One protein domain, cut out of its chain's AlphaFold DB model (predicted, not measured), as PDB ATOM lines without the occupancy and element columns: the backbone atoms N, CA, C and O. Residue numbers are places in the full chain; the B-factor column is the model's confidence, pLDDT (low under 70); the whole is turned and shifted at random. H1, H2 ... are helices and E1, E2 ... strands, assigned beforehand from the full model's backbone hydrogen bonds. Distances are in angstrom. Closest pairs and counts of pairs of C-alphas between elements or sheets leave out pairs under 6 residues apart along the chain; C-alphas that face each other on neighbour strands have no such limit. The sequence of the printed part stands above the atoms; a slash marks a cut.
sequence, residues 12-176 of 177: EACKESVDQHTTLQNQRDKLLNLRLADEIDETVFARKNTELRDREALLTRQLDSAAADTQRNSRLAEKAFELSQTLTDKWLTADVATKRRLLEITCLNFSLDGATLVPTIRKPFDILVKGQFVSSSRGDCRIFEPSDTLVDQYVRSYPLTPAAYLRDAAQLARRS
ATOM      1  N   GLU A  12     -43.877 -37.789  95.141       48.47
ATOM      2  CA  GLU A  12     -43.921 -36.700  94.162       48.47
ATOM      3  C   GLU A  12     -42.739 -35.749  94.302       48.47
ATOM      4  O   GLU A  12     -42.044 -35.556  93.322       48.47
ATOM      5  N   ALA A  13     -42.410 -35.273  95.504       53.44
ATOM      6  CA  ALA A  13     -41.268 -34.374  95.701       53.44
ATOM      7  C   ALA A  13     -39.907 -35.057  95.462       53.44
ATOM      8  O   ALA A  13     -38.964 -34.436  94.970       53.44
ATOM      9  N   CYS A  14     -39.798 -36.350  95.793       57.12
ATOM     10  CA  CYS A  14     -38.576 -37.118  95.563       57.12
ATOM     11  C   CYS A  14     -38.446 -37.504  94.082       57.12
ATOM     12  O   CYS A  14     -37.370 -37.362  93.516       57.12
ATOM     13  N   LYS A  15     -39.546 -37.902  93.422       64.56
ATOM     14  CA  LYS A  15     -39.583 -38.101  91.963       64.56
ATOM     15  C   LYS A  15     -39.294 -36.805  91.230       64.56
ATOM     16  O   LYS A  15     -38.454 -36.818  90.356       64.56
ATOM     17  N   GLU A  16     -39.890 -35.694  91.641       68.38
ATOM     18  CA  GLU A  16     -39.651 -34.383  91.045       68.38
ATOM     19  C   GLU A  16     -38.181 -33.978  91.189       68.38
ATOM     20  O   GLU A  16     -37.559 -33.573  90.214       68.38
ATOM     21  N   SER A  17     -37.574 -34.169  92.362       66.12
ATOM     22  CA  SER A  17     -36.136 -33.921  92.561       66.12
ATOM     23  C   SER A  17     -35.245 -34.865  91.735       66.12
ATOM     24  O   SER A  17     -34.196 -34.454  91.238       66.12
ATOM     25  N   VAL A  18     -35.658 -36.122  91.543       74.75
ATOM     26  CA  VAL A  18     -34.964 -37.104  90.689       74.75
ATOM     27  C   VAL A  18     -35.101 -36.745  89.205       74.75
ATOM     28  O   VAL A  18     -34.116 -36.769  88.467       74.75
ATOM     29  N   ASP A  19     -36.285 -36.339  88.766       80.12
ATOM     30  CA  ASP A  19     -36.577 -35.886  87.406       80.12
ATOM     31  C   ASP A  19     -35.825 -34.579  87.100       80.12
ATOM     32  O   ASP A  19     -35.275 -34.395  86.012       80.12
ATOM     33  N   GLN A  20     -35.695 -33.692  88.090       77.38
ATOM     34  CA  GLN A  20     -34.844 -32.507  88.002       77.38
ATOM     35  C   GLN A  20     -33.359 -32.879  87.878       77.38
ATOM     36  O   GLN A  20     -32.661 -32.294  87.049       77.38
ATOM     37  N   HIS A  21     -32.869 -33.874  88.627       74.94
ATOM     38  CA  HIS A  21     -31.493 -34.365  88.495       74.94
ATOM     39  C   HIS A  21     -31.209 -34.962  87.109       74.94
ATOM     40  O   HIS A  21     -30.187 -34.632  86.505       74.94
ATOM     41  N   THR A  22     -32.110 -35.787  86.571       81.62
ATOM     42  CA  THR A  22     -31.949 -36.359  85.220       81.62
ATOM     43  C   THR A  22     -32.006 -35.278  84.139       81.62
ATOM     44  O   THR A  22     -31.216 -35.290  83.195       81.62
ATOM     45  N   THR A  23     -32.866 -34.273  84.310       85.44
ATOM     46  CA  THR A  23     -32.923 -33.107  83.419       85.44
ATOM     47  C   THR A  23     -31.618 -32.305  83.452       85.44
ATOM     48  O   THR A  23     -31.125 -31.903  82.397       85.44
ATOM     49  N   LEU A  24     -31.016 -32.105  84.630       82.75
ATOM     50  CA  LEU A  24     -29.721 -31.426  84.767       82.75
ATOM     51  C   LEU A  24     -28.567 -32.229  84.151       82.75
ATOM     52  O   LEU A  24     -27.692 -31.636  83.521       82.75
ATOM     53  N   GLN A  25     -28.580 -33.558  84.275       83.50
ATOM     54  CA  GLN A  25     -27.607 -34.431  83.606       83.50
ATOM     55  C   GLN A  25     -27.703 -34.296  82.083       83.50
ATOM     56  O   GLN A  25     -26.706 -34.001  81.430       83.50
ATOM     57  N   ASN A  26     -28.917 -34.348  81.532       86.12
ATOM     58  CA  ASN A  26     -29.147 -34.151  80.100       86.12
ATOM     59  C   ASN A  26     -28.696 -32.759  79.616       86.12
ATOM     60  O   ASN A  26     -28.171 -32.614  78.511       86.12
ATOM     61  N   GLN A  27     -28.883 -31.714  80.432       85.81
ATOM     62  CA  GLN A  27     -28.400 -30.363  80.124       85.81
ATOM     63  C   GLN A  27     -26.869 -30.281  80.123       85.81
ATOM     64  O   GLN A  27     -26.305 -29.614  79.252       85.81
ATOM     65  N   ARG A  28     -26.192 -30.974  81.048       83.25
ATOM     66  CA  ARG A  28     -24.723 -31.079  81.070       83.25
ATOM     67  C   ARG A  28     -24.192 -31.823  79.849       83.25
ATOM     68  O   ARG A  28     -23.269 -31.321  79.214       83.25
ATOM     69  N   ASP A  29     -24.804 -32.944  79.482       85.19
ATOM     70  CA  ASP A  29     -24.404 -33.725  78.305       85.19
ATOM     71  C   ASP A  29     -24.591 -32.917  77.018       85.19
ATOM     72  O   ASP A  29     -23.725 -32.901  76.143       85.19
ATOM     73  N   LYS A  30     -25.683 -32.148  76.923       85.94
ATOM     74  CA  LYS A  30     -25.917 -31.243  75.795       85.94
ATOM     75  C   LYS A  30     -24.893 -30.106  75.740       85.94
ATOM     76  O   LYS A  30     -24.391 -29.813  74.662       85.94
ATOM     77  N   LEU A  31     -24.555 -29.484  76.873       83.50
ATOM     78  CA  LEU A  31     -23.510 -28.451  76.927       83.50
ATOM     79  C   LEU A  31     -22.130 -28.998  76.554       83.50
ATOM     80  O   LEU A  31     -21.370 -28.312  75.875       83.50
ATOM     81  N   LEU A  32     -21.815 -30.225  76.974       84.62
ATOM     82  CA  LEU A  32     -20.570 -30.895  76.617       84.62
ATOM     83  C   LEU A  32     -20.512 -31.171  75.111       84.62
ATOM     84  O   LEU A  32     -19.521 -30.828  74.474       84.62
ATOM     85  N   ASN A  33     -21.590 -31.697  74.525       86.38
ATOM     86  CA  ASN A  33     -21.682 -31.937  73.084       86.38
ATOM     87  C   ASN A  33     -21.547 -30.644  72.264       86.38
ATOM     88  O   ASN A  33     -20.839 -30.629  71.262       86.38
ATOM     89  N   LEU A  34     -22.162 -29.545  72.711       83.81
ATOM     90  CA  LEU A  34     -22.040 -28.239  72.054       83.81
ATOM     91  C   LEU A  34     -20.626 -27.644  72.175       83.81
ATOM     92  O   LEU A  34     -20.164 -26.970  71.258       83.81
ATOM     93  N   ARG A  35     -19.907 -27.911  73.278       79.31
ATOM     94  CA  ARG A  35     -18.496 -27.518  73.413       79.31
ATOM     95  C   ARG A  35     -17.579 -28.366  72.530       79.31
ATOM     96  O   ARG A  35     -16.666 -27.818  71.933       79.31
ATOM     97  N   LEU A  36     -17.827 -29.673  72.431       83.38
ATOM     98  CA  LEU A  36     -17.079 -30.576  71.544       83.38
ATOM     99  C   LEU A  36     -17.285 -30.240  70.059       83.38
ATOM    100  O   LEU A  36     -16.393 -30.486  69.254       83.38
ATOM    101  N   ALA A  37     -18.437 -29.662  69.710       86.94
ATOM    102  CA  ALA A  37     -18.724 -29.115  68.387       86.94
ATOM    103  C   ALA A  37     -18.149 -27.697  68.161       86.94
ATOM    104  O   ALA A  37     -18.370 -27.123  67.099       86.94
ATOM    105  N   ASP A  38     -17.444 -27.126  69.151       82.44
ATOM    106  CA  ASP A  38     -16.913 -25.751  69.166       82.44
ATOM    107  C   ASP A  38     -17.966 -24.645  68.918       82.44
ATOM    108  O   ASP A  38     -17.638 -23.498  68.621       82.44
ATOM    109  N   GLU A  39     -19.253 -24.948  69.118       81.19
ATOM    110  CA  GLU A  39     -20.356 -23.988  68.949       81.19
ATOM    111  C   GLU A  39     -20.439 -22.963  70.096       81.19
ATOM    112  O   GLU A  39     -21.144 -21.958  69.995       81.19
ATOM    113  N   ILE A  40     -19.737 -23.213  71.207       83.69
ATOM    114  CA  ILE A  40     -19.754 -22.371  72.408       83.69
ATOM    115  C   ILE A  40     -18.328 -22.024  72.839       83.69
ATOM    116  O   ILE A  40     -17.461 -22.897  72.939       83.69
ATOM    117  N   ASP A  41     -18.132 -20.753  73.189       82.88
ATOM    118  CA  ASP A  41     -16.907 -20.238  73.792       82.88
ATOM    119  C   ASP A  41     -16.645 -20.810  75.200       82.88
ATOM    120  O   ASP A  41     -17.564 -21.074  75.987       82.88
ATOM    121  N   GLU A  42     -15.365 -20.958  75.542       85.06
ATOM    122  CA  GLU A  42     -14.914 -21.537  76.808       85.06
ATOM    123  C   GLU A  42     -15.415 -20.753  78.029       85.06
ATOM    124  O   GLU A  42     -15.795 -21.349  79.041       85.06
ATOM    125  N   THR A  43     -15.515 -19.426  77.925       83.62
ATOM    126  CA  THR A  43     -15.994 -18.582  79.030       83.62
ATOM    127  C   THR A  43     -17.483 -18.794  79.315       83.62
ATOM    128  O   THR A  43     -17.919 -18.805  80.473       83.62
ATOM    129  N   VAL A  44     -18.280 -19.031  78.268       84.31
ATOM    130  CA  VAL A  44     -19.720 -19.294  78.368       84.31
ATOM    131  C   VAL A  44     -19.966 -20.699  78.916       84.31
ATOM    132  O   VAL A  44     -20.823 -20.862  79.792       84.31
ATOM    133  N   PHE A  45     -19.182 -21.684  78.466       83.50
ATOM    134  CA  PHE A  45     -19.204 -23.043  79.004       83.50
ATOM    135  C   PHE A  45     -18.844 -23.063  80.492       83.50
ATOM    136  O   PHE A  45     -19.609 -23.600  81.293       83.50
ATOM    137  N   ALA A  46     -17.735 -22.427  80.887       85.31
ATOM    138  CA  ALA A  46     -17.291 -22.387  82.279       85.31
ATOM    139  C   ALA A  46     -18.361 -21.779  83.199       85.31
ATOM    140  O   ALA A  46     -18.706 -22.371  84.221       85.31
ATOM    141  N   ARG A  47     -18.961 -20.646  82.803       89.69
ATOM    142  CA  ARG A  47     -20.034 -19.999  83.574       89.69
ATOM    143  C   ARG A  47     -21.257 -20.904  83.743       89.69
ATOM    144  O   ARG A  47     -21.759 -21.039  84.857       89.69
ATOM    145  N   LYS A  48     -21.741 -21.522  82.659       85.88
ATOM    146  CA  LYS A  48     -22.932 -22.388  82.707       85.88
ATOM    147  C   LYS A  48     -22.681 -23.709  83.422       85.88
ATOM    148  O   LYS A  48     -23.562 -24.185  84.129       85.88
ATOM    149  N   ASN A  49     -21.481 -24.266  83.303       85.62
ATOM    150  CA  ASN A  49     -21.097 -25.458  84.043       85.62
ATOM    151  C   ASN A  49     -21.073 -25.186  85.557       85.62
ATOM    152  O   ASN A  49     -21.612 -25.983  86.317       85.62
ATOM    153  N   THR A  50     -20.529 -24.047  86.001       89.50
ATOM    154  CA  THR A  50     -20.554 -23.660  87.423       89.50
ATOM    155  C   THR A  50     -21.985 -23.490  87.939       89.50
ATOM    156  O   THR A  50     -22.332 -24.087  88.951       89.50
ATOM    157  N   GLU A  51     -22.853 -22.787  87.200       89.81
ATOM    158  CA  GLU A  51     -24.270 -22.604  87.564       89.81
ATOM    159  C   GLU A  51     -25.015 -23.944  87.726       89.81
ATOM    160  O   GLU A  51     -25.755 -24.143  88.693       89.81
ATOM    161  N   LEU A  52     -24.801 -24.890  86.803       85.69
ATOM    162  CA  LEU A  52     -25.412 -26.218  86.883       85.69
ATOM    163  C   LEU A  52     -24.857 -27.043  88.048       85.69
ATOM    164  O   LEU A  52     -25.631 -27.731  88.710       85.69
ATOM    165  N   ARG A  53     -23.551 -26.956  88.337       86.44
ATOM    166  CA  ARG A  53     -22.939 -27.642  89.487       86.44
ATOM    167  C   ARG A  53     -23.429 -27.087  90.820       86.44
ATOM    168  O   ARG A  53     -23.684 -27.869  91.733       86.44
ATOM    169  N   ASP A  54     -23.606 -25.775  90.930       90.88
ATOM    170  CA  ASP A  54     -24.143 -25.147  92.140       90.88
ATOM    171  C   ASP A  54     -25.600 -25.563  92.381       90.88
ATOM    172  O   ASP A  54     -25.990 -25.884  93.507       90.88
ATOM    173  N   ARG A  55     -26.402 -25.637  91.310       87.25
ATOM    174  CA  ARG A  55     -27.784 -26.125  91.377       87.25
ATOM    175  C   ARG A  55     -27.861 -27.609  91.739       87.25
ATOM    176  O   ARG A  55     -28.698 -27.988  92.554       87.25
ATOM    177  N   GLU A  56     -26.982 -28.431  91.170       86.69
ATOM    178  CA  GLU A  56     -26.852 -29.853  91.505       86.69
ATOM    179  C   GLU A  56     -26.503 -30.031  92.989       86.69
ATOM    180  O   GLU A  56     -27.186 -30.766  93.698       86.69
ATOM    181  N   ALA A  57     -25.522 -29.277  93.495       86.62
ATOM    182  CA  ALA A  57     -25.129 -29.317  94.902       86.62
ATOM    183  C   ALA A  57     -26.266 -28.905  95.854       86.62
ATOM    184  O   ALA A  57     -26.388 -29.459  96.949       86.62
ATOM    185  N   LEU A  58     -27.108 -27.945  95.458       87.62
ATOM    186  CA  LEU A  58     -28.270 -27.530  96.243       87.62
ATOM    187  C   LEU A  58     -29.343 -28.625  96.298       87.62
ATOM    188  O   LEU A  58     -29.828 -28.935  97.387       87.62
ATOM    189  N   LEU A  59     -29.676 -29.235  95.158       82.94
ATOM    190  CA  LEU A  59     -30.662 -30.319  95.088       82.94
ATOM    191  C   LEU A  59     -30.199 -31.563  95.853       82.94
ATOM    192  O   LEU A  59     -30.973 -32.128  96.625       82.94
ATOM    193  N   THR A  60     -28.925 -31.945  95.729       86.31
ATOM    194  CA  THR A  60     -28.368 -33.073  96.488       86.31
ATOM    195  C   THR A  60     -28.452 -32.834  97.995       86.31
ATOM    196  O   THR A  60     -28.916 -33.703  98.724       86.31
ATOM    197  N   ARG A  61     -28.119 -31.628  98.477       85.94
ATOM    198  CA  ARG A  61     -28.269 -31.290  99.906       85.94
ATOM    199  C   ARG A  61     -29.718 -31.386 100.386       85.94
ATOM    200  O   ARG A  61     -29.958 -31.829 101.509       85.94
ATOM    201  N   GLN A  62     -30.680 -30.965  99.565       81.44
ATOM    202  CA  GLN A  62     -32.101 -31.086  99.896       81.44
ATOM    203  C   GLN A  62     -32.519 -32.557 100.000       81.44
ATOM    204  O   GLN A  62     -33.148 -32.936 100.989       81.44
ATOM    205  N   LEU A  63     -32.098 -33.394  99.048       81.06
ATOM    206  CA  LEU A  63     -32.342 -34.837  99.075       81.06
ATOM    207  C   LEU A  63     -31.726 -35.509 100.305       81.06
ATOM    208  O   LEU A  63     -32.413 -36.271 100.985       81.06
ATOM    209  N   ASP A  64     -30.479 -35.180 100.639       79.31
ATOM    210  CA  ASP A  64     -29.790 -35.739 101.803       79.31
ATOM    211  C   ASP A  64     -30.504 -35.372 103.111       79.31
ATOM    212  O   ASP A  64     -30.681 -36.219 103.992       79.31
ATOM    213  N   SER A  65     -30.971 -34.123 103.233       76.12
ATOM    214  CA  SER A  65     -31.734 -33.683 104.406       76.12
ATOM    215  C   SER A  65     -33.074 -34.418 104.537       76.12
ATOM    216  O   SER A  65     -33.391 -34.938 105.609       76.12
ATOM    217  N   ALA A  66     -33.814 -34.570 103.434       73.69
ATOM    218  CA  ALA A  66     -35.087 -35.283 103.413       73.69
ATOM    219  C   ALA A  66     -34.914 -36.788 103.695       73.69
ATOM    220  O   ALA A  66     -35.725 -37.397 104.404       73.69
ATOM    221  N   ALA A  67     -33.841 -37.396 103.184       74.38
ATOM    222  CA  ALA A  67     -33.493 -38.785 103.461       74.38
ATOM    223  C   ALA A  67     -33.150 -38.996 104.945       74.38
ATOM    224  O   ALA A  67     -33.622 -39.957 105.559       74.38
ATOM    225  N   ALA A  68     -32.388 -38.078 105.550       75.38
ATOM    226  CA  ALA A  68     -32.054 -38.129 106.972       75.38
ATOM    227  C   ALA A  68     -33.297 -38.012 107.871       75.38
ATOM    228  O   ALA A  68     -33.417 -38.748 108.858       75.38
ATOM    229  N   ASP A  69     -34.243 -37.138 107.520       72.56
ATOM    230  CA  ASP A  69     -35.512 -36.994 108.240       72.56
ATOM    231  C   ASP A  69     -36.387 -38.244 108.111       72.56
ATOM    232  O   ASP A  69     -36.908 -38.749 109.110       72.56
ATOM    233  N   THR A  70     -36.470 -38.816 106.909       73.44
ATOM    234  CA  THR A  70     -37.189 -40.075 106.664       73.44
ATOM    235  C   THR A  70     -36.598 -41.215 107.494       73.44
ATOM    236  O   THR A  70     -37.327 -41.935 108.178       73.44
ATOM    237  N   GLN A  71     -35.268 -41.335 107.525       72.44
ATOM    238  CA  GLN A  71     -34.578 -42.352 108.316       72.44
ATOM    239  C   GLN A  71     -34.787 -42.160 109.824       72.44
ATOM    240  O   GLN A  71     -34.960 -43.128 110.571       72.44
ATOM    241  N   ARG A  72     -34.796 -40.908 110.299       73.81
ATOM    242  CA  ARG A  72     -35.103 -40.585 111.698       73.81
ATOM    243  C   ARG A  72     -36.529 -41.001 112.055       73.81
ATOM    244  O   ARG A  72     -36.737 -41.587 113.118       73.81
ATOM    245  N   ASN A  73     -37.483 -40.724 111.173       68.12
ATOM    246  CA  ASN A  73     -38.882 -41.087 111.358       68.12
ATOM    247  C   ASN A  73     -39.083 -42.611 111.330       68.12
ATOM    248  O   ASN A  73     -39.785 -43.119 112.200       68.12
ATOM    249  N   SER A  74     -38.396 -43.347 110.444       68.94
ATOM    250  CA  SER A  74     -38.420 -44.823 110.415       68.94
ATOM    251  C   SER A  74     -37.979 -45.424 111.748       68.94
ATOM    252  O   SER A  74     -38.684 -46.238 112.335       68.94
ATOM    253  N   ARG A  75     -36.862 -44.946 112.308       72.19
ATOM    254  CA  ARG A  75     -36.365 -45.434 113.606       72.19
ATOM    255  C   ARG A  75     -37.330 -45.151 114.756       72.19
ATOM    256  O   ARG A  75     -37.431 -45.943 115.690       72.19
ATOM    257  N   LEU A  76     -38.011 -44.003 114.734       73.38
ATOM    258  CA  LEU A  76     -39.047 -43.692 115.724       73.38
ATOM    259  C   LEU A  76     -40.267 -44.597 115.546       73.38
ATOM    260  O   LEU A  76     -40.834 -45.036 116.544       73.38
ATOM    261  N   ALA A  77     -40.630 -44.899 114.300       71.62
ATOM    262  CA  ALA A  77     -41.723 -45.799 113.980       71.62
ATOM    263  C   ALA A  77     -41.454 -47.232 114.452       71.62
ATOM    264  O   ALA A  77     -42.291 -47.818 115.133       71.62
ATOM    265  N   GLU A  78     -40.258 -47.756 114.184       75.50
ATOM    266  CA  GLU A  78     -39.802 -49.059 114.682       75.50
ATOM    267  C   GLU A  78     -39.910 -49.135 116.210       75.50
ATOM    268  O   GLU A  78     -40.500 -50.065 116.753       75.50
ATOM    269  N   LYS A  79     -39.418 -48.114 116.924       76.69
ATOM    270  CA  LYS A  79     -39.461 -48.091 118.394       76.69
ATOM    271  C   LYS A  79     -40.877 -47.953 118.955       76.69
ATOM    272  O   LYS A  79     -41.189 -48.559 119.979       76.69
ATOM    273  N   ALA A  80     -41.741 -47.170 118.311       77.50
ATOM    274  CA  ALA A  80     -43.149 -47.068 118.694       77.50
ATOM    275  C   ALA A  80     -43.906 -48.382 118.430       77.50
ATOM    276  O   ALA A  80     -44.755 -48.776 119.233       77.50
ATOM    277  N   PHE A  81     -43.562 -49.091 117.354       75.81
ATOM    278  CA  PHE A  81     -44.106 -50.409 117.047       75.81
ATOM    279  C   PHE A  81     -43.645 -51.469 118.057       75.81
ATOM    280  O   PHE A  81     -44.484 -52.163 118.626       75.81
ATOM    281  N   GLU A  82     -42.351 -51.540 118.378       79.12
ATOM    282  CA  GLU A  82     -41.827 -52.407 119.448       79.12
ATOM    283  C   GLU A  82     -42.533 -52.152 120.793       79.12
ATOM    284  O   GLU A  82     -42.893 -53.089 121.516       79.12
ATOM    285  N   LEU A  83     -42.779 -50.878 121.130       80.50
ATOM    286  CA  LEU A  83     -43.533 -50.516 122.330       80.50
ATOM    287  C   LEU A  83     -44.958 -51.071 122.282       80.50
ATOM    288  O   LEU A  83     -45.433 -51.555 123.301       80.50
ATOM    289  N   SER A  84     -45.627 -51.019 121.127       77.31
ATOM    290  CA  SER A  84     -46.992 -51.533 120.977       77.31
ATOM    291  C   SER A  84     -47.087 -53.050 121.178       77.31
ATOM    292  O   SER A  84     -48.047 -53.515 121.785       77.31
ATOM    293  N   GLN A  85     -46.061 -53.805 120.766       77.69
ATOM    294  CA  GLN A  85     -46.007 -55.260 120.951       77.69
ATOM    295  C   GLN A  85     -45.768 -55.655 122.411       77.69
ATOM    296  O   GLN A  85     -46.333 -56.624 122.903       77.69
ATOM    297  N   THR A  86     -44.958 -54.873 123.127       77.06
ATOM    298  CA  THR A  86     -44.639 -55.104 124.546       77.06
ATOM    299  C   THR A  86     -45.573 -54.353 125.503       77.06
ATOM    300  O   THR A  86     -45.365 -54.358 126.716       77.06
ATOM    301  N   LEU A  87     -46.603 -53.679 124.976       80.94
ATOM    302  CA  LEU A  87     -47.428 -52.733 125.726       80.94
ATOM    303  C   LEU A  87     -48.243 -53.420 126.824       80.94
ATOM    304  O   LEU A  87     -48.335 -52.892 127.931       80.94
ATOM    305  N   THR A  88     -48.820 -54.584 126.526       78.69
ATOM    306  CA  THR A  88     -49.669 -55.343 127.456       78.69
ATOM    307  C   THR A  88     -48.873 -55.805 128.675       78.69
ATOM    308  O   THR A  88     -49.277 -55.554 129.810       78.69
ATOM    309  N   ASP A  89     -47.695 -56.386 128.452       80.62
ATOM    310  CA  ASP A  89     -46.824 -56.875 129.526       80.62
ATOM    311  C   ASP A  89     -46.285 -55.721 130.382       80.62
ATOM    312  O   ASP A  89     -46.265 -55.786 131.618       80.62
ATOM    313  N   LYS A  90     -45.919 -54.609 129.731       80.06
ATOM    314  CA  LYS A  90     -45.511 -53.377 130.415       80.06
ATOM    315  C   LYS A  90     -46.645 -52.781 131.229       80.06
ATOM    316  O   LYS A  90     -46.408 -52.321 132.336       80.06
ATOM    317  N   TRP A  91     -47.874 -52.790 130.723       84.06
ATOM    318  CA  TRP A  91     -49.018 -52.254 131.453       84.06
ATOM    319  C   TRP A  91     -49.275 -53.015 132.755       84.06
ATOM    320  O   TRP A  91     -49.540 -52.397 133.786       84.06
ATOM    321  N   LEU A  92     -49.173 -54.346 132.729       85.19
ATOM    322  CA  LEU A  92     -49.412 -55.183 133.908       85.19
ATOM    323  C   LEU A  92     -48.375 -54.942 135.014       85.19
ATOM    324  O   LEU A  92     -48.736 -54.910 136.189       85.19
ATOM    325  N   THR A  93     -47.115 -54.720 134.639       86.12
ATOM    326  CA  THR A  93     -45.984 -54.558 135.569       86.12
ATOM    327  C   THR A  93     -45.664 -53.100 135.925       86.12
ATOM    328  O   THR A  93     -44.941 -52.850 136.889       86.12
ATOM    329  N   ALA A  94     -46.205 -52.127 135.187       85.81
ATOM    330  CA  ALA A  94     -45.900 -50.707 135.349       85.81
ATOM    331  C   ALA A  94     -46.483 -50.066 136.621       85.81
ATOM    332  O   ALA A  94     -47.600 -50.366 137.064       85.81
ATOM    333  N   ASP A  95     -45.746 -49.076 137.132       88.81
ATOM    334  CA  ASP A  95     -46.209 -48.155 138.165       88.81
ATOM    335  C   ASP A  95     -47.288 -47.188 137.635       88.81
ATOM    336  O   ASP A  95     -47.545 -47.065 136.432       88.81
ATOM    337  N   VAL A  96     -47.955 -46.483 138.551       86.94
ATOM    338  CA  VAL A  96     -49.063 -45.572 138.210       86.94
ATOM    339  C   VAL A  96     -48.598 -44.428 137.295       86.94
ATOM    340  O   VAL A  96     -49.331 -44.029 136.388       86.94
ATOM    341  N   ALA A  97     -47.371 -43.933 137.482       86.12
ATOM    342  CA  ALA A  97     -46.803 -42.873 136.652       86.12
ATOM    343  C   ALA A  97     -46.538 -43.346 135.211       86.12
ATOM    344  O   ALA A  97     -46.909 -42.662 134.255       86.12
ATOM    345  N   THR A  98     -45.973 -44.542 135.034       84.38
ATOM    346  CA  THR A  98     -45.727 -45.133 133.711       84.38
ATOM    347  C   THR A  98     -47.035 -45.498 133.023       84.38
ATOM    348  O   THR A  98     -47.172 -45.245 131.828       84.38
ATOM    349  N   LYS A  99     -48.039 -46.000 133.753       86.38
ATOM    350  CA  LYS A  99     -49.390 -46.229 133.208       86.38
ATOM    351  C   LYS A  99     -50.000 -44.947 132.653       86.38
ATOM    352  O   LYS A  99     -50.479 -44.930 131.520       86.38
ATOM    353  N   ARG A 100     -49.914 -43.841 133.398       87.06
ATOM    354  CA  ARG A 100     -50.356 -42.532 132.900       87.06
ATOM    355  C   ARG A 100     -49.611 -42.141 131.623       87.06
ATOM    356  O   ARG A 100     -50.242 -41.732 130.654       87.06
ATOM    357  N   ARG A 101     -48.289 -42.321 131.598       85.25
ATOM    358  CA  ARG A 101     -47.470 -41.984 130.431       85.25
ATOM    359  C   ARG A 101     -47.804 -42.832 129.203       85.25
ATOM    360  O   ARG A 101     -47.848 -42.301 128.099       85.25
ATOM    361  N   LEU A 102     -48.075 -44.123 129.388       85.62
ATOM    362  CA  LEU A 102     -48.516 -45.016 128.315       85.62
ATOM    363  C   LEU A 102     -49.843 -44.540 127.712       85.62
ATOM    364  O   LEU A 102     -49.944 -44.468 126.491       85.62
ATOM    365  N   LEU A 103     -50.814 -44.138 128.541       86.25
ATOM    366  CA  LEU A 103     -52.079 -43.573 128.056       86.25
ATOM    367  C   LEU A 103     -51.891 -42.238 127.325       86.25
ATOM    368  O   LEU A 103     -52.564 -42.002 126.330       86.25
ATOM    369  N   GLU A 104     -50.979 -41.370 127.768       85.00
ATOM    370  CA  GLU A 104     -50.669 -40.112 127.063       85.00
ATOM    371  C   GLU A 104     -50.065 -40.352 125.668       85.00
ATOM    372  O   GLU A 104     -50.282 -39.564 124.744       85.00
ATOM    373  N   ILE A 105     -49.310 -41.444 125.517       83.62
ATOM    374  CA  ILE A 105     -48.674 -41.838 124.256       83.62
ATOM    375  C   ILE A 105     -49.680 -42.486 123.301       83.62
ATOM    376  O   ILE A 105     -49.627 -42.220 122.099       83.62
ATOM    377  N   THR A 106     -50.586 -43.327 123.807       83.31
ATOM    378  CA  THR A 106     -51.526 -44.093 122.973       83.31
ATOM    379  C   THR A 106     -52.840 -43.359 122.721       83.31
ATOM    380  O   THR A 106     -53.368 -43.426 121.612       83.31
ATOM    381  N   CYS A 107     -53.360 -42.613 123.697       84.19
ATOM    382  CA  CYS A 107     -54.646 -41.925 123.617       84.19
ATOM    383  C   CYS A 107     -54.468 -40.414 123.409       84.19
ATOM    384  O   CYS A 107     -53.610 -39.754 123.998       84.19
ATOM    385  N   LEU A 108     -55.297 -39.846 122.536       83.00
ATOM    386  CA  LEU A 108     -55.373 -38.414 122.272       83.00
ATOM    387  C   LEU A 108     -56.316 -37.747 123.268       83.00
ATOM    388  O   LEU A 108     -55.921 -36.783 123.908       83.00
ATOM    389  N   ASN A 109     -57.530 -38.288 123.390       82.75
ATOM    390  CA  ASN A 109     -58.611 -37.785 124.234       82.75
ATOM    391  C   ASN A 109     -59.464 -38.953 124.744       82.75
ATOM    392  O   ASN A 109     -59.448 -40.037 124.159       82.75
ATOM    393  N   PHE A 110     -60.258 -38.710 125.784       83.12
ATOM    394  CA  PHE A 110     -61.296 -39.625 126.253       83.12
ATOM    395  C   PHE A 110     -62.636 -38.891 126.232       83.12
ATOM    396  O   PHE A 110     -62.756 -37.830 126.842       83.12
ATOM    397  N   SER A 111     -63.626 -39.433 125.526       84.44
ATOM    398  CA  SER A 111     -65.000 -38.926 125.534       84.44
ATOM    399  C   SER A 111     -65.908 -39.902 126.270       84.44
ATOM    400  O   SER A 111     -65.749 -41.113 126.131       84.44
ATOM    401  N   LEU A 112     -66.858 -39.388 127.047       86.31
ATOM    402  CA  LEU A 112     -67.872 -40.203 127.708       86.31
ATOM    403  C   LEU A 112     -69.146 -40.175 126.861       86.31
ATOM    404  O   LEU A 112     -69.761 -39.118 126.722       86.31
ATOM    405  N   ASP A 113     -69.513 -41.318 126.293       84.00
ATOM    406  CA  ASP A 113     -70.771 -41.499 125.570       84.00
ATOM    407  C   ASP A 113     -71.746 -42.271 126.466       84.00
ATOM    408  O   ASP A 113     -71.656 -43.493 126.631       84.00
ATOM    409  N   GLY A 114     -72.609 -41.529 127.163       85.62
ATOM    410  CA  GLY A 114     -73.491 -42.067 128.198       85.62
ATOM    411  C   GLY A 114     -72.707 -42.683 129.364       85.62
ATOM    412  O   GLY A 114     -72.150 -41.963 130.189       85.62
ATOM    413  N   ALA A 115     -72.680 -44.018 129.437       85.25
ATOM    414  CA  ALA A 115     -71.940 -44.785 130.448       85.25
ATOM    415  C   ALA A 115     -70.636 -45.414 129.913       85.25
ATOM    416  O   ALA A 115     -69.924 -46.085 130.662       85.25
ATOM    417  N   THR A 116     -70.315 -45.215 128.630       81.38
ATOM    418  CA  THR A 116     -69.168 -45.843 127.966       81.38
ATOM    419  C   THR A 116     -68.052 -44.827 127.761       81.38
ATOM    420  O   THR A 116     -68.246 -43.777 127.148       81.38
ATOM    421  N   LEU A 117     -66.850 -45.145 128.243       82.62
ATOM    422  CA  LEU A 117     -65.660 -44.346 127.971       82.62
ATOM    423  C   LEU A 117     -65.097 -44.721 126.594       82.62
ATOM    424  O   LEU A 117     -64.634 -45.843 126.396       82.62
ATOM    425  N   VAL A 118     -65.111 -43.776 125.658       82.69
ATOM    426  CA  VAL A 118     -64.613 -43.947 124.291       82.69
ATOM    427  C   VAL A 118     -63.268 -43.218 124.150       82.69
ATOM    428  O   VAL A 118     -63.232 -41.984 124.085       82.69
ATOM    429  N   PRO A 119     -62.131 -43.937 124.131       84.25
ATOM    430  CA  PRO A 119     -60.829 -43.329 123.891       84.25
ATOM    431  C   PRO A 119     -60.637 -43.005 122.404       84.25
ATOM    432  O   PRO A 119     -60.815 -43.849 121.529       84.25
ATOM    433  N   THR A 120     -60.196 -41.784 122.109       85.62
ATOM    434  CA  THR A 120     -59.690 -41.408 120.785       85.62
ATOM    435  C   THR A 120     -58.217 -41.794 120.702       85.62
ATOM    436  O   THR A 120     -57.382 -41.169 121.352       85.62
ATOM    437  N   ILE A 121     -57.881 -42.818 119.921       82.50
ATOM    438  CA  ILE A 121     -56.516 -43.359 119.823       82.50
ATOM    439  C   ILE A 121     -55.655 -42.501 118.883       82.50
ATOM    440  O   ILE A 121     -56.106 -42.085 117.814       82.50
ATOM    441  N   ARG A 122     -54.405 -42.219 119.272       83.00
ATOM    442  CA  ARG A 122     -53.438 -41.474 118.449       83.00
ATOM    443  C   ARG A 122     -52.956 -42.330 117.284       83.00
ATOM    444  O   ARG A 122     -52.683 -43.516 117.441       83.00
ATOM    445  N   LYS A 123     -52.732 -41.704 116.127       80.00
ATOM    446  CA  LYS A 123     -51.949 -42.322 115.048       80.00
ATOM    447  C   LYS A 123     -50.495 -42.459 115.510       80.00
ATOM    448  O   LYS A 123     -49.973 -41.518 116.115       80.00
ATOM    449  N   PRO A 124     -49.829 -43.594 115.283       71.56
ATOM    450  CA  PRO A 124     -50.196 -44.708 114.399       71.56
ATOM    451  C   PRO A 124     -50.943 -45.865 115.104       71.56
ATOM    452  O   PRO A 124     -51.248 -46.879 114.483       71.56
ATOM    453  N   PHE A 125     -51.221 -45.751 116.406       75.69
ATOM    454  CA  PHE A 125     -51.817 -46.826 117.209       75.69
ATOM    455  C   PHE A 125     -53.287 -47.113 116.853       75.69
ATOM    456  O   PHE A 125     -53.777 -48.202 117.144       75.69
ATOM    457  N   ASP A 126     -53.993 -46.184 116.196       76.62
ATOM    458  CA  ASP A 126     -55.397 -46.383 115.793       76.62
ATOM    459  C   ASP A 126     -55.573 -47.552 114.809       76.62
ATOM    460  O   ASP A 126     -56.597 -48.233 114.836       76.62
ATOM    461  N   ILE A 127     -54.557 -47.827 113.987       71.81
ATOM    462  CA  ILE A 127     -54.536 -48.941 113.034       71.81
ATOM    463  C   ILE A 127     -54.492 -50.275 113.781       71.81
ATOM    464  O   ILE A 127     -55.157 -51.228 113.379       71.81
ATOM    465  N   LEU A 128     -53.766 -50.327 114.902       69.25
ATOM    466  CA  LEU A 128     -53.671 -51.520 115.743       69.25
ATOM    467  C   LEU A 128     -55.000 -51.812 116.446       69.25
ATOM    468  O   LEU A 128     -55.400 -52.965 116.555       69.25
ATOM    469  N   VAL A 129     -55.718 -50.766 116.870       69.75
ATOM    470  CA  VAL A 129     -57.028 -50.901 117.530       69.75
ATOM    471  C   VAL A 129     -58.124 -51.307 116.545       69.75
ATOM    472  O   VAL A 129     -59.012 -52.075 116.900       69.75
ATOM    473  N   LYS A 130     -58.050 -50.836 115.293       64.56
ATOM    474  CA  LYS A 130     -58.996 -51.212 114.230       64.56
ATOM    475  C   LYS A 130     -58.826 -52.648 113.733       64.56
ATOM    476  O   LYS A 130     -59.704 -53.107 113.012       64.56
ATOM    477  N   GLY A 131     -57.743 -53.335 114.117       55.44
ATOM    478  CA  GLY A 131     -57.585 -54.784 114.010       55.44
ATOM    479  C   GLY A 131     -58.099 -55.368 112.699       55.44
ATOM    480  O   GLY A 131     -59.087 -56.099 112.701       55.44
ATOM    481  N   GLN A 132     -57.446 -55.073 111.571       46.38
ATOM    482  CA  GLN A 132     -57.726 -55.823 110.350       46.38
ATOM    483  C   GLN A 132     -57.087 -57.212 110.501       46.38
ATOM    484  O   GLN A 132     -55.952 -57.454 110.098       46.38
ATOM    485  N   PHE A 133     -57.802 -58.117 111.172       47.78
ATOM    486  CA  PHE A 133     -57.468 -59.534 111.195       47.78
ATOM    487  C   PHE A 133     -57.534 -60.051 109.758       47.78
ATOM    488  O   PHE A 133     -58.607 -60.127 109.159       47.78
ATOM    489  N   VAL A 134     -56.381 -60.403 109.192       44.56
ATOM    490  CA  VAL A 134     -56.319 -61.128 107.924       44.56
ATOM    491  C   VAL A 134     -56.832 -62.542 108.204       44.56
ATOM    492  O   VAL A 134     -56.142 -63.354 108.814       44.56
ATOM    493  N   SER A 135     -58.071 -62.834 107.804       37.53
ATOM    494  CA  SER A 135     -58.735 -64.124 108.050       37.53
ATOM    495  C   SER A 135     -58.185 -65.279 107.205       37.53
ATOM    496  O   SER A 135     -58.611 -66.417 107.372       37.53
ATOM    497  N   SER A 136     -57.257 -65.012 106.285       41.31
ATOM    498  CA  SER A 136     -56.614 -66.021 105.446       41.31
ATOM    499  C   SER A 136     -55.136 -66.144 105.805       41.31
ATOM    500  O   SER A 136     -54.266 -65.668 105.073       41.31
ATOM    501  N   SER A 137     -54.844 -66.778 106.941       38.25
ATOM    502  CA  SER A 137     -53.509 -67.318 107.167       38.25
ATOM    503  C   SER A 137     -53.294 -68.481 106.197       38.25
ATOM    504  O   SER A 137     -54.116 -69.393 106.081       38.25
ATOM    505  N   ARG A 138     -52.171 -68.468 105.475       40.06
ATOM    506  CA  ARG A 138     -51.572 -69.740 105.071       40.06
ATOM    507  C   ARG A 138     -51.283 -70.488 106.371       40.06
ATOM    508  O   ARG A 138     -50.743 -69.891 107.301       40.06
ATOM    509  N   GLY A 139     -51.729 -71.740 106.449       42.25
ATOM    510  CA  GLY A 139     -51.477 -72.600 107.601       42.25
ATOM    511  C   GLY A 139     -50.001 -72.546 107.996       42.25
ATOM    512  O   GLY A 139     -49.135 -72.532 107.126       42.25
ATOM    513  N   ASP A 140     -49.763 -72.485 109.304       44.72
ATOM    514  CA  ASP A 140     -48.455 -72.514 109.967       44.72
ATOM    515  C   ASP A 140     -47.578 -71.251 109.927       44.72
ATOM    516  O   ASP A 140     -46.415 -71.315 109.546       44.72
ATOM    517  N   CYS A 141     -48.067 -70.128 110.475       38.62
ATOM    518  CA  CYS A 141     -47.209 -69.116 111.122       38.62
ATOM    519  C   CYS A 141     -47.931 -68.430 112.305       38.62
ATOM    520  O   CYS A 141     -49.037 -67.916 112.165       38.62
ATOM    521  N   ARG A 142     -47.290 -68.426 113.488       38.38
ATOM    522  CA  ARG A 142     -47.762 -67.837 114.767       38.38
ATOM    523  C   ARG A 142     -47.344 -66.375 114.980       38.38
ATOM    524  O   ARG A 142     -47.395 -65.880 116.101       38.38
ATOM    525  N   ILE A 143     -46.904 -65.680 113.941       42.44
ATOM    526  CA  ILE A 143     -46.412 -64.308 114.057       42.44
ATOM    527  C   ILE A 143     -47.146 -63.482 113.012       42.44
ATOM    528  O   ILE A 143     -47.248 -63.878 111.857       42.44
ATOM    529  N   PHE A 144     -47.724 -62.382 113.480       41.78
ATOM    530  CA  PHE A 144     -48.450 -61.381 112.715       41.78
ATOM    531  C   PHE A 144     -47.612 -60.960 111.496       41.78
ATOM    532  O   PHE A 144     -46.676 -60.181 111.647       41.78
ATOM    533  N   GLU A 145     -47.910 -61.490 110.307       44.53
ATOM    534  CA  GLU A 145     -47.455 -60.894 109.050       44.53
ATOM    535  C   GLU A 145     -48.525 -59.876 108.629       44.53
ATOM    536  O   GLU A 145     -49.577 -60.268 108.112       44.53
ATOM    537  N   PRO A 146     -48.342 -58.573 108.920       53.28
ATOM    538  CA  PRO A 146     -49.247 -57.551 108.420       53.28
ATOM    539  C   PRO A 146     -49.183 -57.567 106.892       53.28
ATOM    540  O   PRO A 146     -48.095 -57.591 106.320       53.28
ATOM    541  N   SER A 147     -50.335 -57.547 106.220       52.12
ATOM    542  CA  SER A 147     -50.357 -57.420 104.762       52.12
ATOM    543  C   SER A 147     -49.602 -56.156 104.338       52.12
ATOM    544  O   SER A 147     -49.666 -55.139 105.033       52.12
ATOM    545  N   ASP A 148     -48.935 -56.179 103.181       57.03
ATOM    546  CA  ASP A 148     -48.190 -55.019 102.655       57.03
ATOM    547  C   ASP A 148     -49.031 -53.728 102.654       57.03
ATOM    548  O   ASP A 148     -48.528 -52.630 102.887       57.03
ATOM    549  N   THR A 149     -50.346 -53.861 102.470       56.56
ATOM    550  CA  THR A 149     -51.326 -52.769 102.539       56.56
ATOM    551  C   THR A 149     -51.460 -52.143 103.929       56.56
ATOM    552  O   THR A 149     -51.595 -50.925 104.037       56.56
ATOM    553  N   LEU A 150     -51.406 -52.943 104.996       57.59
ATOM    554  CA  LEU A 150     -51.451 -52.468 106.379       57.59
ATOM    555  C   LEU A 150     -50.137 -51.816 106.782       57.59
ATOM    556  O   LEU A 150     -50.158 -50.798 107.469       57.59
ATOM    557  N   VAL A 151     -49.009 -52.368 106.332       58.94
ATOM    558  CA  VAL A 151     -47.691 -51.757 106.542       58.94
ATOM    559  C   VAL A 151     -47.642 -50.392 105.861       58.94
ATOM    560  O   VAL A 151     -47.257 -49.412 106.494       58.94
ATOM    561  N   ASP A 152     -48.116 -50.289 104.619       60.47
ATOM    562  CA  ASP A 152     -48.164 -49.019 103.893       60.47
ATOM    563  C   ASP A 152     -49.118 -48.014 104.564       60.47
ATOM    564  O   ASP A 152     -48.766 -46.853 104.764       60.47
ATOM    565  N   GLN A 153     -50.299 -48.450 105.015       62.66
ATOM    566  CA  GLN A 153     -51.217 -47.602 105.782       62.66
ATOM    567  C   GLN A 153     -50.607 -47.141 107.117       62.66
ATOM    568  O   GLN A 153     -50.791 -45.990 107.523       62.66
ATOM    569  N   TYR A 154     -49.866 -48.022 107.786       62.44
ATOM    570  CA  TYR A 154     -49.179 -47.739 109.040       62.44
ATOM    571  C   TYR A 154     -48.069 -46.713 108.848       62.44
ATOM    572  O   TYR A 154     -48.070 -45.687 109.528       62.44
ATOM    573  N   VAL A 155     -47.202 -46.914 107.857       63.75
ATOM    574  CA  VAL A 155     -46.136 -45.975 107.486       63.75
ATOM    575  C   VAL A 155     -46.722 -44.624 107.054       63.75
ATOM    576  O   VAL A 155     -46.263 -43.587 107.530       63.75
ATOM    577  N   ARG A 156     -47.807 -44.611 106.264       63.81
ATOM    578  CA  ARG A 156     -48.555 -43.393 105.870       63.81
ATOM    579  C   ARG A 156     -49.132 -42.612 107.039       63.81
ATOM    580  O   ARG A 156     -49.353 -41.409 106.924       63.81
ATOM    581  N   SER A 157     -49.454 -43.295 108.133       64.00
ATOM    582  CA  SER A 157     -50.088 -42.672 109.293       64.00
ATOM    583  C   SER A 157     -49.107 -41.911 110.184       64.00
ATOM    584  O   SER A 157     -49.554 -41.134 111.033       64.00
ATOM    585  N   TYR A 158     -47.795 -42.096 109.985       62.28
ATOM    586  CA  TYR A 158     -46.788 -41.332 110.706       62.28
ATOM    587  C   TYR A 158     -46.769 -39.881 110.228       62.28
ATOM    588  O   TYR A 158     -46.677 -39.615 109.028       62.28
ATOM    589  N   PRO A 159     -46.827 -38.913 111.154       59.31
ATOM    590  CA  PRO A 159     -46.658 -37.521 110.788       59.31
ATOM    591  C   PRO A 159     -45.237 -37.293 110.248       59.31
ATOM    592  O   PRO A 159     -44.259 -37.738 110.848       59.31
ATOM    593  N   LEU A 160     -45.132 -36.563 109.129       52.31
ATOM    594  CA  LEU A 160     -43.863 -36.157 108.497       52.31
ATOM    595  C   LEU A 160     -42.929 -35.431 109.482       52.31
ATOM    596  O   LEU A 160     -41.708 -35.502 109.364       52.31
ATOM    597  N   THR A 161     -43.512 -34.775 110.488       58.12
ATOM    598  CA  THR A 161     -42.807 -34.222 111.643       58.12
ATOM    599  C   THR A 161     -43.003 -35.124 112.866       58.12
ATOM    600  O   THR A 161     -44.141 -35.376 113.274       58.12
ATOM    601  N   PRO A 162     -41.919 -35.607 113.507       60.50
ATOM    602  CA  PRO A 162     -42.036 -36.510 114.639       60.50
ATOM    603  C   PRO A 162     -42.593 -35.770 115.855       60.50
ATOM    604  O   PRO A 162     -41.897 -35.007 116.543       60.50
ATOM    605  N   ALA A 163     -43.872 -36.023 116.115       67.94
ATOM    606  CA  ALA A 163     -44.589 -35.507 117.264       67.94
ATOM    607  C   ALA A 163     -43.924 -35.955 118.577       67.94
ATOM    608  O   ALA A 163     -43.374 -37.054 118.670       67.94
ATOM    609  N   ALA A 164     -43.969 -35.097 119.603       72.69
ATOM    610  CA  ALA A 164     -43.258 -35.311 120.870       72.69
ATOM    611  C   ALA A 164     -43.555 -36.686 121.501       72.69
ATOM    612  O   ALA A 164     -42.630 -37.370 121.935       72.69
ATOM    613  N   TYR A 165     -44.807 -37.148 121.409       70.88
ATOM    614  CA  TYR A 165     -45.244 -38.436 121.953       70.88
ATOM    615  C   TYR A 165     -44.550 -39.654 121.316       70.88
ATOM    616  O   TYR A 165     -44.379 -40.674 121.979       70.88
ATOM    617  N   LEU A 166     -44.093 -39.568 120.059       71.75
ATOM    618  CA  LEU A 166     -43.332 -40.652 119.417       71.75
ATOM    619  C   LEU A 166     -41.906 -40.752 119.967       71.75
ATOM    620  O   LEU A 166     -41.339 -41.841 120.044       71.75
ATOM    621  N   ARG A 167     -41.321 -39.629 120.399       75.44
ATOM    622  CA  ARG A 167     -40.015 -39.637 121.075       75.44
ATOM    623  C   ARG A 167     -40.135 -40.254 122.461       75.44
ATOM    624  O   ARG A 167     -39.281 -41.044 122.848       75.44
ATOM    625  N   ASP A 168     -41.216 -39.933 123.164       76.62
ATOM    626  CA  ASP A 168     -41.532 -40.506 124.471       76.62
ATOM    627  C   ASP A 168     -41.756 -42.020 124.378       76.62
ATOM    628  O   ASP A 168     -41.209 -42.782 125.179       76.62
ATOM    629  N   ALA A 169     -42.472 -42.468 123.341       74.06
ATOM    630  CA  ALA A 169     -42.625 -43.884 123.026       74.06
ATOM    631  C   ALA A 169     -41.265 -44.564 122.811       74.06
ATOM    632  O   ALA A 169     -40.980 -45.604 123.408       74.06
ATOM    633  N   ALA A 170     -40.381 -43.941 122.027       74.62
ATOM    634  CA  ALA A 170     -39.049 -44.476 121.774       74.62
ATOM    635  C   ALA A 170     -38.161 -44.526 123.031       74.62
ATOM    636  O   ALA A 170     -37.354 -45.444 123.176       74.62
ATOM    637  N   GLN A 171     -38.306 -43.581 123.965       79.56
ATOM    638  CA  GLN A 171     -37.601 -43.616 125.252       79.56
ATOM    639  C   GLN A 171     -38.098 -44.756 126.150       79.56
ATOM    640  O   GLN A 171     -37.283 -45.463 126.746       79.56
ATOM    641  N   LEU A 172     -39.415 -44.982 126.210       75.25
ATOM    642  CA  LEU A 172     -40.001 -46.101 126.960       75.25
ATOM    643  C   LEU A 172     -39.707 -47.469 126.332       75.25
ATOM    644  O   LEU A 172     -39.674 -48.472 127.045       75.25
ATOM    645  N   ALA A 173     -39.472 -47.528 125.021       72.50
ATOM    646  CA  ALA A 173     -38.984 -48.732 124.353       72.50
ATOM    647  C   ALA A 173     -37.530 -49.064 124.740       72.50
ATOM    648  O   ALA A 173     -37.186 -50.229 124.885       72.50
ATOM    649  N   ARG A 174     -36.675 -48.053 124.962       66.81
ATOM    650  CA  ARG A 174     -35.260 -48.257 125.343       66.81
ATOM    651  C   ARG A 174     -35.055 -48.664 126.797       66.81
ATOM    652  O   ARG A 174     -34.108 -49.375 127.087       66.81
ATOM    653  N   ARG A 175     -35.913 -48.205 127.713       60.56
ATOM    654  CA  ARG A 175     -35.818 -48.519 129.153       60.56
ATOM    655  C   ARG A 175     -36.170 -49.969 129.511       60.56
ATOM    656  O   ARG A 175     -36.069 -50.330 130.675       60.56
ATOM    657  N   SER A 176     -36.617 -50.762 128.544       51.19
ATOM    658  CA  SER A 176     -37.064 -52.144 128.737       51.19
ATOM    659  C   SER A 176     -36.157 -53.193 128.091       51.19
ATOM    660  O   SER A 176     -36.591 -54.334 127.967       51.19
TER     661      SER A 176
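Overview. This is residues 12 to 176 of the 177 residues of an uncharacterized protein of Planctomycetaceae bacterium (UniProt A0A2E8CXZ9). A long helical hairpin, H1 and H2, carries a loose head at one end: H1 folds back along residues 42 to 63 of H2, and H2 runs on past it into a group of short helices, H3 to H7, and a two-stranded hairpin, E1 and E2. In the head H7 crosses H2 and packs on H4, while residues 112 to 117 at the strand hairpin's tip and residues 138 to 143 in a loop stick out. The printed part has 165 residues, with seven named helices and two named strands in the order H1 H2 H3 H4 E1 E2 H5 H6 H7; the sheet, E1 - E2, is antiparallel and the class is mostly helix. The whole is extended, with a radius of gyration of the C-alphas of 25.2 A and spans of 83 by 41 by 35 A.

Arrangement. Start with H1, residues 12 to 36, and H2, residues 42 to 85: this hairpin touches, closest at the C-alphas of Ser 17 and Leu 59, 7.0 A, at a shallow tilt of 23 degrees, opposite ways. Next look at H3, residues 87 to 93, and H4, residues 96 to 106, close but not clearly touching, with closest C-alphas Trp 91 and Lys 99 at 6.3 A. E1, residues 107 to 113, and E2, residues 116 to 121, form an antiparallel hairpin; find N 108 and O 120 at 2.7 A and N 118 and O 111 at 2.8 A, within hydrogen-bond range. H5, residues 125 to 129, and H6, residues 148 to 156, are close but not clearly touching, at C-alphas Ile 127 and Tyr 154, 6.8 A. H7, residues 164 to 174, touches residues 76 to 83 of H2, closest at the C-alphas of Lys 79 and Ala 170, 5.0 A, at a steep tilt of 63 degrees. H7 also touches H4, closest at the C-alphas of Ile 105 and Tyr 165, 5.4 A. H1 is apart from H7. In all seven helices every O i to N i+4 pair is within hydrogen-bond range.

Along the chain. Find C-alpha 12 at (-43.921, -36.700, 94.162), where H1 begins its 35.6 A. H2 starts at C-alpha 42, (-14.914, -21.537, 76.808), and covers 63.7 A. H4 measures 15.5 A, E1 16.2 A, E2 15.2 A and H6 12.1 A. H7, 15.9 A long, ends at C-alpha 174, (-35.260, -48.257, 125.343).

Size, cuts and confidence. The C-alphas of Asp 38 and Ala 115, the two farthest apart, are 84.5 A from each other. The printed part has no cut. The link from H5 to H6, residues 130 to 147, is long. The mean pLDDT of the printed part is 74.0; look for values under 70 at residues 12 to 17, 73 to 74, 128 to 163 and 174 to 176.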